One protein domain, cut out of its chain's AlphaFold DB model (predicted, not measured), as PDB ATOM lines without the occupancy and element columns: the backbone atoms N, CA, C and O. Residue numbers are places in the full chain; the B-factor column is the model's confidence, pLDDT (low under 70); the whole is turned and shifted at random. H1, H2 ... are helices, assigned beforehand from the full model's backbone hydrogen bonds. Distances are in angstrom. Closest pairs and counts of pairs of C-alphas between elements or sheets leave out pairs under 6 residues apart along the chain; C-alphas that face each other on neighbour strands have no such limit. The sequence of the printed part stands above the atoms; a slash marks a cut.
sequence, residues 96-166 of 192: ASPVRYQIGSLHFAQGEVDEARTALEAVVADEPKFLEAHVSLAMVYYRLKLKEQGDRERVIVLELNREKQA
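What this domain is: This is residues 96 to 166 of the 192 residues of an uncharacterized protein of Acidobacteria bacterium (UniProt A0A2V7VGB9). The longest helix, H4, packs along one side of H3, and on the other side H3 makes a triangle with H2 and H1, their lines nearly aligned. From H1 to H4 the chain folds back on itself at each link, three helical hairpins in succession. The printed part has 71 residues with four named helices, in the order H1, H2, H3, H4, and no named strand; the class is all helix. It is compact, with a radius of gyration of the C-alphas of 11.5 A, and spans 36 by 29 by 17 A.

How they stand to each other: H4, residues 147 to 166, touches H3, residues 131 to 143, with the C-alphas of Gly 150 and Ala 138 closest at 4.2 A. This hairpin has a shallow tilt of 18 degrees, opposite ways. H3 also touches H2, residues 113 to 126, in a hairpin at a shallow tilt of 31 degrees, opposite ways; the C-alphas of Ala 133 and Leu 120 are closest at 6.0 A. H2 touches H1, residues 97 to 110, in a hairpin at a shallow tilt of 14 degrees, opposite ways, and the closest C-alphas, of Ala 116 and Gly 104, are 4.3 A apart. H1 and H3 only just touch, with 3 pairs of C-alphas within 8 A, the closest those of Tyr 101 and Ala 133 at 6.2 A; they run the same way at a shallow tilt of 25 degrees. H1, H2 and H3 form an up and down bundle, each helix running against the one before. H4 is apart from H1 and H2. In H1, H2, H3 and H4 every O i to N i+4 pair is within hydrogen-bond range.

Where its parts are: H4 measures 28.8 A from first to last C-alpha and ends at C-alpha 166, (1.123, 80.980, 28.497). H3 measures 18.9 A, H2 20.1 A and H1 19.9 A; H1 begins at C-alpha 97, (15.367, 72.944, 10.782).

The domain as a whole: The two C-alphas farthest apart, those of Gln 110 and Ala 166, are 36.5 A from each other. The printed part has no cut, and its three links are tight. The mean pLDDT of the printed part is 96.4, and no printed residue is under 70.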
ATOM      1  N   ALA A  96      19.210  74.502   8.651       94.19
ATOM      2  CA  ALA A  96      17.851  75.032   8.705       94.19
ATOM      3  C   ALA A  96      16.814  73.940   9.026       94.19
ATOM      4  O   ALA A  96      16.341  73.226   8.132       94.19
ATOM      5  N   SER A  97      16.408  73.858  10.293       95.38
ATOM      6  CA  SER A  97      15.367  72.944  10.782       95.38
ATOM      7  C   SER A  97      14.049  73.018  10.009       95.38
ATOM      8  O   SER A  97      13.530  71.953   9.676       95.38
ATOM      9  N   PRO A  98      13.542  74.199   9.579       95.94
ATOM     10  CA  PRO A  98      12.346  74.261   8.741       95.94
ATOM     11  C   PRO A  98      12.472  73.462   7.438       95.94
ATOM     12  O   PRO A  98      11.528  72.786   7.039       95.94
ATOM     13  N   VAL A  99      13.639  73.479   6.787       97.25
ATOM     14  CA  VAL A  99      13.857  72.727   5.540       97.25
ATOM     15  C   VAL A  99      13.997  71.230   5.822       97.25
ATOM     16  O   VAL A  99      13.412  70.413   5.113       97.25
ATOM     17  N   ARG A 100      14.728  70.857   6.882       97.31
ATOM     18  CA  ARG A 100      14.885  69.451   7.306       97.31
ATOM     19  C   ARG A 100      13.534  68.831   7.674       97.31
ATOM     20  O   ARG A 100      13.243  67.711   7.259       97.31
ATOM     21  N   TYR A 101      12.670  69.596   8.340       98.06
ATOM     22  CA  TYR A 101      11.280  69.230   8.607       98.06
ATOM     23  C   TYR A 101      10.482  68.980   7.317       98.06
ATOM     24  O   TYR A 101       9.784  67.966   7.208       98.06
ATOM     25  N   GLN A 102      10.594  69.862   6.314       98.06
ATOM     26  CA  GLN A 102       9.899  69.668   5.037       98.06
ATOM     27  C   GLN A 102      10.393  68.425   4.285       98.06
ATOM     28  O   GLN A 102       9.578  67.738   3.674       98.06
ATOM     29  N   ILE A 103      11.685  68.089   4.372       97.56
ATOM     30  CA  ILE A 103      12.244  66.847   3.810       97.56
ATOM     31  C   ILE A 103      11.689  65.613   4.532       97.56
ATOM     32  O   ILE A 103      11.222  64.689   3.870       97.56
ATOM     33  N   GLY A 104      11.654  65.603   5.868       97.38
ATOM     34  CA  GLY A 104      11.025  64.509   6.622       97.38
ATOM     35  C   GLY A 104       9.539  64.344   6.278       97.38
ATOM     36  O   GLY A 104       9.057  63.238   6.041       97.38
ATOM     37  N   SER A 105       8.824  65.463   6.141       96.50
ATOM     38  CA  SER A 105       7.421  65.481   5.706       96.50
ATOM     39  C   SER A 105       7.228  65.006   4.261       96.50
ATOM     40  O   SER A 105       6.176  64.461   3.925       96.50
ATOM     41  N   LEU A 106       8.218  65.229   3.391       97.25
ATOM     42  CA  LEU A 106       8.228  64.766   2.006       97.25
ATOM     43  C   LEU A 106       8.407  63.244   1.939       97.25
ATOM     44  O   LEU A 106       7.581  62.581   1.317       97.25
ATOM     45  N   HIS A 107       9.385  62.690   2.666       97.69
ATOM     46  CA  HIS A 107       9.565  61.240   2.814       97.69
ATOM     47  C   HIS A 107       8.287  60.563   3.332       97.69
ATOM     48  O   HIS A 107       7.807  59.584   2.758       97.69
ATOM     49  N   PHE A 108       7.642  61.150   4.349       96.50
ATOM     50  CA  PHE A 108       6.390  60.611   4.880       96.50
ATOM     51  C   PHE A 108       5.263  60.587   3.836       96.50
ATOM     52  O   PHE A 108       4.510  59.611   3.760       96.50
ATOM     53  N   ALA A 109       5.154  61.638   3.016       94.00
ATOM     54  CA  ALA A 109       4.173  61.715   1.934       94.00
ATOM     55  C   ALA A 109       4.431  60.667   0.835       94.00
ATOM     56  O   ALA A 109       3.477  60.130   0.276       94.00
ATOM     57  N   GLN A 110       5.698  60.330   0.578       94.44
ATOM     58  CA  GLN A 110       6.100  59.279  -0.363       94.44
ATOM     59  C   GLN A 110       5.941  57.856   0.200       94.44
ATOM     60  O   GLN A 110       6.054  56.885  -0.544       94.44
ATOM     61  N   GLY A 111       5.636  57.713   1.495       94.56
ATOM     62  CA  GLY A 111       5.542  56.413   2.166       94.56
ATOM     63  C   GLY A 111       6.889  55.850   2.627       94.56
ATOM     64  O   GLY A 111       6.935  54.719   3.102       94.56
ATOM     65  N   GLU A 112       7.954  56.643   2.545       96.94
ATOM     66  CA  GLU A 112       9.307  56.356   3.033       96.94
ATOM     67  C   GLU A 112       9.344  56.648   4.546       96.94
ATOM     68  O   GLU A 112       9.836  57.674   5.019       96.94
ATOM     69  N   VAL A 113       8.640  55.807   5.316       97.06
ATOM     70  CA  VAL A 113       8.304  56.088   6.724       97.06
ATOM     71  C   VAL A 113       9.533  56.025   7.637       97.06
ATOM     72  O   VAL A 113       9.616  56.800   8.590       97.06
ATOM     73  N   ASP A 114      10.488  55.137   7.359       97.12
ATOM     74  CA  ASP A 114      11.721  55.026   8.144       97.12
ATOM     75  C   ASP A 114      12.643  56.236   7.923       97.12
ATOM     76  O   ASP A 114      13.165  56.796   8.888       97.12
ATOM     77  N   GLU A 115      12.770  56.707   6.680       97.50
ATOM     78  CA  GLU A 115      13.506  57.921   6.324       97.50
ATOM     79  C   GLU A 115      12.866  59.160   6.955       97.50
ATOM     80  O   GLU A 115      13.562  60.012   7.513       97.50
ATOM     81  N   ALA A 116      11.530  59.237   6.933       98.00
ATOM     82  CA  ALA A 116      10.785  60.296   7.601       98.00
ATOM     83  C   ALA A 116      11.041  60.312   9.113       98.00
ATOM     84  O   ALA A 116      11.255  61.387   9.675       98.00
ATOM     85  N   ARG A 117      11.056  59.136   9.763       98.25
ATOM     86  CA  ARG A 117      11.381  59.003  11.190       98.25
ATOM     87  C   ARG A 117      12.761  59.581  11.470       98.25
ATOM     88  O   ARG A 117      12.863  60.518  12.252       98.25
ATOM     89  N   THR A 118      13.796  59.075  10.799       97.94
ATOM     90  CA  THR A 118      15.180  59.504  11.044       97.94
ATOM     91  C   THR A 118      15.370  61.000  10.789       97.94
ATOM     92  O   THR A 118      16.037  61.682  11.567       97.94
ATOM     93  N   ALA A 119      14.759  61.539   9.730       96.06
ATOM     94  CA  ALA A 119      14.832  62.965   9.436       96.06
ATOM     95  C   ALA A 119      14.168  63.821  10.527       96.06
ATOM     96  O   ALA A 119      14.746  64.820  10.947       96.06
ATOM     97  N   LEU A 120      12.974  63.440  10.994       98.06
ATOM     98  CA  LEU A 120      12.230  64.196  12.006       98.06
ATOM     99  C   LEU A 120      12.822  64.045  13.413       98.06
ATOM    100  O   LEU A 120      12.857  65.034  14.139       98.06
ATOM    101  N   GLU A 121      13.344  62.868  13.772       98.25
ATOM    102  CA  GLU A 121      14.108  62.649  15.011       98.25
ATOM    103  C   GLU A 121      15.311  63.596  15.090       98.25
ATOM    104  O   GLU A 121      15.542  64.218  16.123       98.25
ATOM    105  N   ALA A 122      16.038  63.769  13.983       97.25
ATOM    106  CA  ALA A 122      17.151  64.710  13.931       97.25
ATOM    107  C   ALA A 122      16.698  66.171  14.117       97.25
ATOM    108  O   ALA A 122      17.403  66.944  14.757       97.25
ATOM    109  N   VAL A 123      15.521  66.553  13.599       97.75
ATOM    110  CA  VAL A 123      14.975  67.907  13.801       97.75
ATOM    111  C   VAL A 123      14.636  68.150  15.268       97.75
ATOM    112  O   VAL A 123      15.035  69.177  15.806       97.75
ATOM    113  N   VAL A 124      13.933  67.225  15.929       97.56
ATOM    114  CA  VAL A 124      13.537  67.408  17.338       97.56
ATOM    115  C   VAL A 124      14.709  67.258  18.310       97.56
ATOM    116  O   VAL A 124      14.667  67.813  19.404       97.56
ATOM    117  N   ALA A 125      15.768  66.541  17.923       97.19
ATOM    118  CA  ALA A 125      17.004  66.484  18.696       97.19
ATOM    119  C   ALA A 125      17.744  67.833  18.692       97.19
ATOM    120  O   ALA A 125      18.231  68.262  19.737       97.19
ATOM    121  N   ASP A 126      17.796  68.505  17.536       95.81
ATOM    122  CA  ASP A 126      18.467  69.801  17.387       95.81
ATOM    123  C   ASP A 126      17.596  70.966  17.896       95.81
ATOM    124  O   ASP A 126      18.094  71.888  18.545       95.81
ATOM    125  N   GLU A 127      16.283  70.916  17.653       96.75
ATOM    126  CA  GLU A 127      15.301  71.910  18.096       96.75
ATOM    127  C   GLU A 127      14.122  71.247  18.841       96.75
ATOM    128  O   GLU A 127      13.038  71.072  18.275       96.75
ATOM    129  N   PRO A 128      14.264  70.962  20.154       96.69
ATOM    130  CA  PRO A 128      13.238  70.273  20.954       96.69
ATOM    131  C   PRO A 128      11.909  71.021  21.128       96.69
ATOM    132  O   PRO A 128      10.975  70.506  21.732       96.69
ATOM    133  N   LYS A 129      11.825  72.276  20.669       96.06
ATOM    134  CA  LYS A 129      10.598  73.086  20.700       96.06
ATOM    135  C   LYS A 129       9.933  73.214  19.325       96.06
ATOM    136  O   LYS A 129       8.966  73.963  19.192       96.06
ATOM    137  N   PHE A 130      10.423  72.494  18.310       96.00
ATOM    138  CA  PHE A 130       9.856  72.499  16.962       96.00
ATOM    139  C   PHE A 130       8.550  71.690  16.932       96.00
ATOM    140  O   PHE A 130       8.521  70.481  16.684       96.00
ATOM    141  N   LEU A 131       7.439  72.370  17.203       95.88
ATOM    142  CA  LEU A 131       6.133  71.754  17.435       95.88
ATOM    143  C   LEU A 131       5.644  70.906  16.250       95.88
ATOM    144  O   LEU A 131       5.173  69.784  16.439       95.88
ATOM    145  N   GLU A 132       5.768  71.409  15.024       95.88
ATOM    146  CA  GLU A 132       5.279  70.742  13.815       95.88
ATOM    147  C   GLU A 132       6.043  69.439  13.515       95.88
ATOM    148  O   GLU A 132       5.480  68.499  12.938       95.88
ATOM    149  N   ALA A 133       7.303  69.348  13.951       97.19
ATOM    150  CA  ALA A 133       8.134  68.157  13.830       97.19
ATOM    151  C   ALA A 133       7.669  67.080  14.813       97.19
ATOM    152  O   ALA A 133       7.465  65.950  14.379       97.19
ATOM    153  N   HIS A 134       7.377  67.432  16.071       98.31
ATOM    154  CA  HIS A 134       6.782  66.503  17.042       98.31
ATOM    155  C   HIS A 134       5.409  65.981  16.586       98.31
ATOM    156  O   HIS A 134       5.137  64.783  16.670       98.31
ATOM    157  N   VAL A 135       4.555  66.847  16.021       97.88
ATOM    158  CA  VAL A 135       3.264  66.428  15.437       97.88
ATOM    159  C   VAL A 135       3.472  65.392  14.330       97.88
ATOM    160  O   VAL A 135       2.816  64.348  14.311       97.88
ATOM    161  N   SER A 136       4.399  65.665  13.412       97.81
ATOM    162  CA  SER A 136       4.659  64.784  12.271       97.81
ATOM    163  C   SER A 136       5.343  63.482  12.701       97.81
ATOM    164  O   SER A 136       5.007  62.413  12.193       97.81
ATOM    165  N   LEU A 137       6.239  63.541  13.689       98.19
ATOM    166  CA  LEU A 137       6.926  62.382  14.248       98.19
ATOM    167  C   LEU A 137       5.951  61.454  14.991       98.19
ATOM    168  O   LEU A 137       6.017  60.238  14.817       98.19
ATOM    169  N   ALA A 138       4.967  62.003  15.715       98.19
ATOM    170  CA  ALA A 138       3.889  61.209  16.306       98.19
ATOM    171  C   ALA A 138       3.117  60.408  15.240       98.19
ATOM    172  O   ALA A 138       2.876  59.209  15.399       98.19
ATOM    173  N   MET A 139       2.764  61.053  14.119       98.00
ATOM    174  CA  MET A 139       2.097  60.387  12.993       98.00
ATOM    175  C   MET A 139       2.966  59.287  12.372       98.00
ATOM    176  O   MET A 139       2.458  58.208  12.053       98.00
ATOM    177  N   VAL A 140       4.270  59.541  12.222       98.12
ATOM    178  CA  VAL A 140       5.249  58.557  11.745       98.12
ATOM    179  C   VAL A 140       5.300  57.343  12.674       98.12
ATOM    180  O   VAL A 140       5.149  56.214  12.205       98.12
ATOM    181  N   TYR A 141       5.414  57.548  13.988       98.44
ATOM    182  CA  TYR A 141       5.437  56.454  14.959       98.44
ATOM    183  C   TYR A 141       4.161  55.615  14.936       98.44
ATOM    184  O   TYR A 141       4.235  54.383  14.941       98.44
ATOM    185  N   TYR A 142       2.986  56.237  14.828       97.69
ATOM    186  CA  TYR A 142       1.739  55.483  14.695       97.69
ATOM    187  C   TYR A 142       1.681  54.661  13.410       97.69
ATOM    188  O   TYR A 142       1.219  53.518  13.442       97.69
ATOM    189  N   ARG A 143       2.202  55.187  12.296       97.06
ATOM    190  CA  ARG A 143       2.298  54.435  11.039       97.06
ATOM    191  C   ARG A 143       3.240  53.232  11.156       97.06
ATOM    192  O   ARG A 143       2.955  52.189  10.573       97.06
ATOM    193  N   LEU A 144       4.288  53.346  11.970       97.06
ATOM    194  CA  LEU A 144       5.203  52.254  12.327       97.06
ATOM    195  C   LEU A 144       4.664  51.321  13.428       97.06
ATOM    196  O   LEU A 144       5.358  50.391  13.829       97.06
ATOM    197  N   LYS A 145       3.437  51.537  13.928       97.75
ATOM    198  CA  LYS A 145       2.836  50.803  15.063       97.75
ATOM    199  C   LYS A 145       3.613  50.943  16.382       97.75
ATOM    200  O   LYS A 145       3.422  50.158  17.309       97.75
ATOM    201  N   LEU A 146       4.432  51.984  16.498       97.88
ATOM    202  CA  LEU A 146       5.206  52.353  17.681       97.88
ATOM    203  C   LEU A 146       4.372  53.280  18.575       97.88
ATOM    204  O   LEU A 146       4.626  54.477  18.692       97.88
ATOM    205  N   LYS A 147       3.300  52.728  19.156       97.00
ATOM    206  CA  LYS A 147       2.285  53.514  19.874       97.00
ATOM    207  C   LYS A 147       2.872  54.308  21.043       97.00
ATOM    208  O   LYS A 147       2.517  55.465  21.215       97.00
ATOM    209  N   GLU A 148       3.758  53.698  21.824       97.81
ATOM    210  CA  GLU A 148       4.334  54.339  23.007       97.81
ATOM    211  C   GLU A 148       5.135  55.593  22.638       97.81
ATOM    212  O   GLU A 148       4.963  56.641  23.253       97.81
ATOM    213  N   GLN A 149       5.958  55.513  21.593       98.06
ATOM    214  CA  GLN A 149       6.708  56.648  21.071       98.06
ATOM    215  C   GLN A 149       5.762  57.729  20.536       98.06
ATOM    216  O   GLN A 149       5.902  58.892  20.901       98.06
ATOM    217  N   GLY A 150       4.743  57.350  19.758       97.88
ATOM    218  CA  GLY A 150       3.739  58.299  19.266       97.88
ATOM    219  C   GLY A 150       2.981  59.018  20.391       97.88
ATOM    220  O   GLY A 150       2.751  60.224  20.311       97.88
ATOM    221  N   ASP A 151       2.638  58.304  21.467       98.19
ATOM    222  CA  ASP A 151       1.970  58.875  22.639       98.19
ATOM    223  C   ASP A 151       2.898  59.841  23.401       98.19
ATOM    224  O   ASP A 151       2.441  60.904  23.825       98.19
ATOM    225  N   ARG A 152       4.200  59.533  23.511       98.19
ATOM    226  CA  ARG A 152       5.202  60.443  24.099       98.19
ATOM    227  C   ARG A 152       5.305  61.754  23.319       98.19
ATOM    228  O   ARG A 152       5.205  62.819  23.921       98.19
ATOM    229  N   GLU A 153       5.420  61.686  21.993       98.12
ATOM    230  CA  GLU A 153       5.482  62.884  21.143       98.12
ATOM    231  C   GLU A 153       4.235  63.765  21.304       98.12
ATOM    232  O   GLU A 153       4.321  64.989  21.376       98.12
ATOM    233  N   ARG A 154       3.048  63.160  21.443       97.62
ATOM    234  CA  ARG A 154       1.810  63.920  21.683       97.62
ATOM    235  C   ARG A 154       1.793  64.643  23.018       97.62
ATOM    236  O   ARG A 154       1.237  65.737  23.084       97.62
ATOM    237  N   VAL A 155       2.352  64.047  24.071       98.00
ATOM    238  CA  VAL A 155       2.476  64.721  25.371       98.00
ATOM    239  C   VAL A 155       3.348  65.964  25.220       98.00
ATOM    240  O   VAL A 155       2.913  67.042  25.620       98.00
ATOM    241  N   ILE A 156       4.485  65.848  24.526       97.62
ATOM    242  CA  ILE A 156       5.368  66.986  24.229       97.62
ATOM    243  C   ILE A 156       4.611  68.073  23.453       97.62
ATOM    244  O   ILE A 156       4.644  69.241  23.828       97.62
ATOM    245  N   VAL A 157       3.845  67.713  22.416       97.19
ATOM    246  CA  VAL A 157       3.028  68.681  21.657       97.19
ATOM    247  C   VAL A 157       2.034  69.428  22.558       97.19
ATOM    248  O   VAL A 157       1.821  70.629  22.378       97.19
ATOM    249  N   LEU A 158       1.401  68.749  23.518       96.00
ATOM    250  CA  LEU A 158       0.477  69.393  24.458       96.00
ATOM    251  C   LEU A 158       1.203  70.357  25.401       96.00
ATOM    252  O   LEU A 158       0.683  71.438  25.679       96.00
ATOM    253  N   GLU A 159       2.390  69.988  25.873       95.62
ATOM    254  CA  GLU A 159       3.232  70.839  26.716       95.62
ATOM    255  C   GLU A 159       3.704  72.083  25.957       95.62
ATOM    256  O   GLU A 159       3.470  73.198  26.421       95.62
ATOM    257  N   LEU A 160       4.239  71.919  24.743       94.56
ATOM    258  CA  LEU A 160       4.683  73.031  23.896       94.56
ATOM    259  C   LEU A 160       3.538  73.997  23.557       94.56
ATOM    260  O   LEU A 160       3.721  75.214  23.592       94.56
ATOM    261  N   ASN A 161       2.335  73.483  23.280       92.31
ATOM    262  CA  ASN A 161       1.162  74.331  23.054       92.31
ATOM    263  C   ASN A 161       0.768  75.126  24.306       92.31
ATOM    264  O   ASN A 161       0.443  76.308  24.197       92.31
ATOM    265  N   ARG A 162       0.809  74.503  25.491       91.81
ATOM    266  CA  ARG A 162       0.533  75.191  26.763       91.81
ATOM    267  C   ARG A 162       1.566  76.272  27.047       91.81
ATOM    268  O   ARG A 162       1.188  77.369  27.448       91.81
ATOM    269  N   GLU A 163       2.845  75.985  26.817       90.88
ATOM    270  CA  GLU A 163       3.918  76.974  26.943       90.88
ATOM    271  C   GLU A 163       3.691  78.164  26.010       90.88
ATOM    272  O   GLU A 163       3.778  79.308  26.453       90.88
ATOM    273  N   LYS A 164       3.363  77.897  24.740       86.81
ATOM    274  CA  LYS A 164       3.091  78.936  23.743       86.81
ATOM    275  C   LYS A 164       1.910  79.813  24.159       86.81
ATOM    276  O   LYS A 164       2.041  81.030  24.156       86.81
ATOM    277  N   GLN A 165       0.808  79.207  24.602       84.38
ATOM    278  CA  GLN A 165      -0.362  79.936  25.104       84.38
ATOM    279  C   GLN A 165      -0.035  80.773  26.342       84.38
ATOM    280  O   GLN A 165      -0.447  81.919  26.424       84.38
ATOM    281  N   ALA A 166       0.735  80.242  27.295       85.50
ATOM    282  CA  ALA A 166       1.123  80.980  28.497       85.50
ATOM    283  C   ALA A 166       2.021  82.199  28.202       85.50
ATOM    284  O   ALA A 166       2.095  83.120  29.018       85.50
TER     285      ALA A 166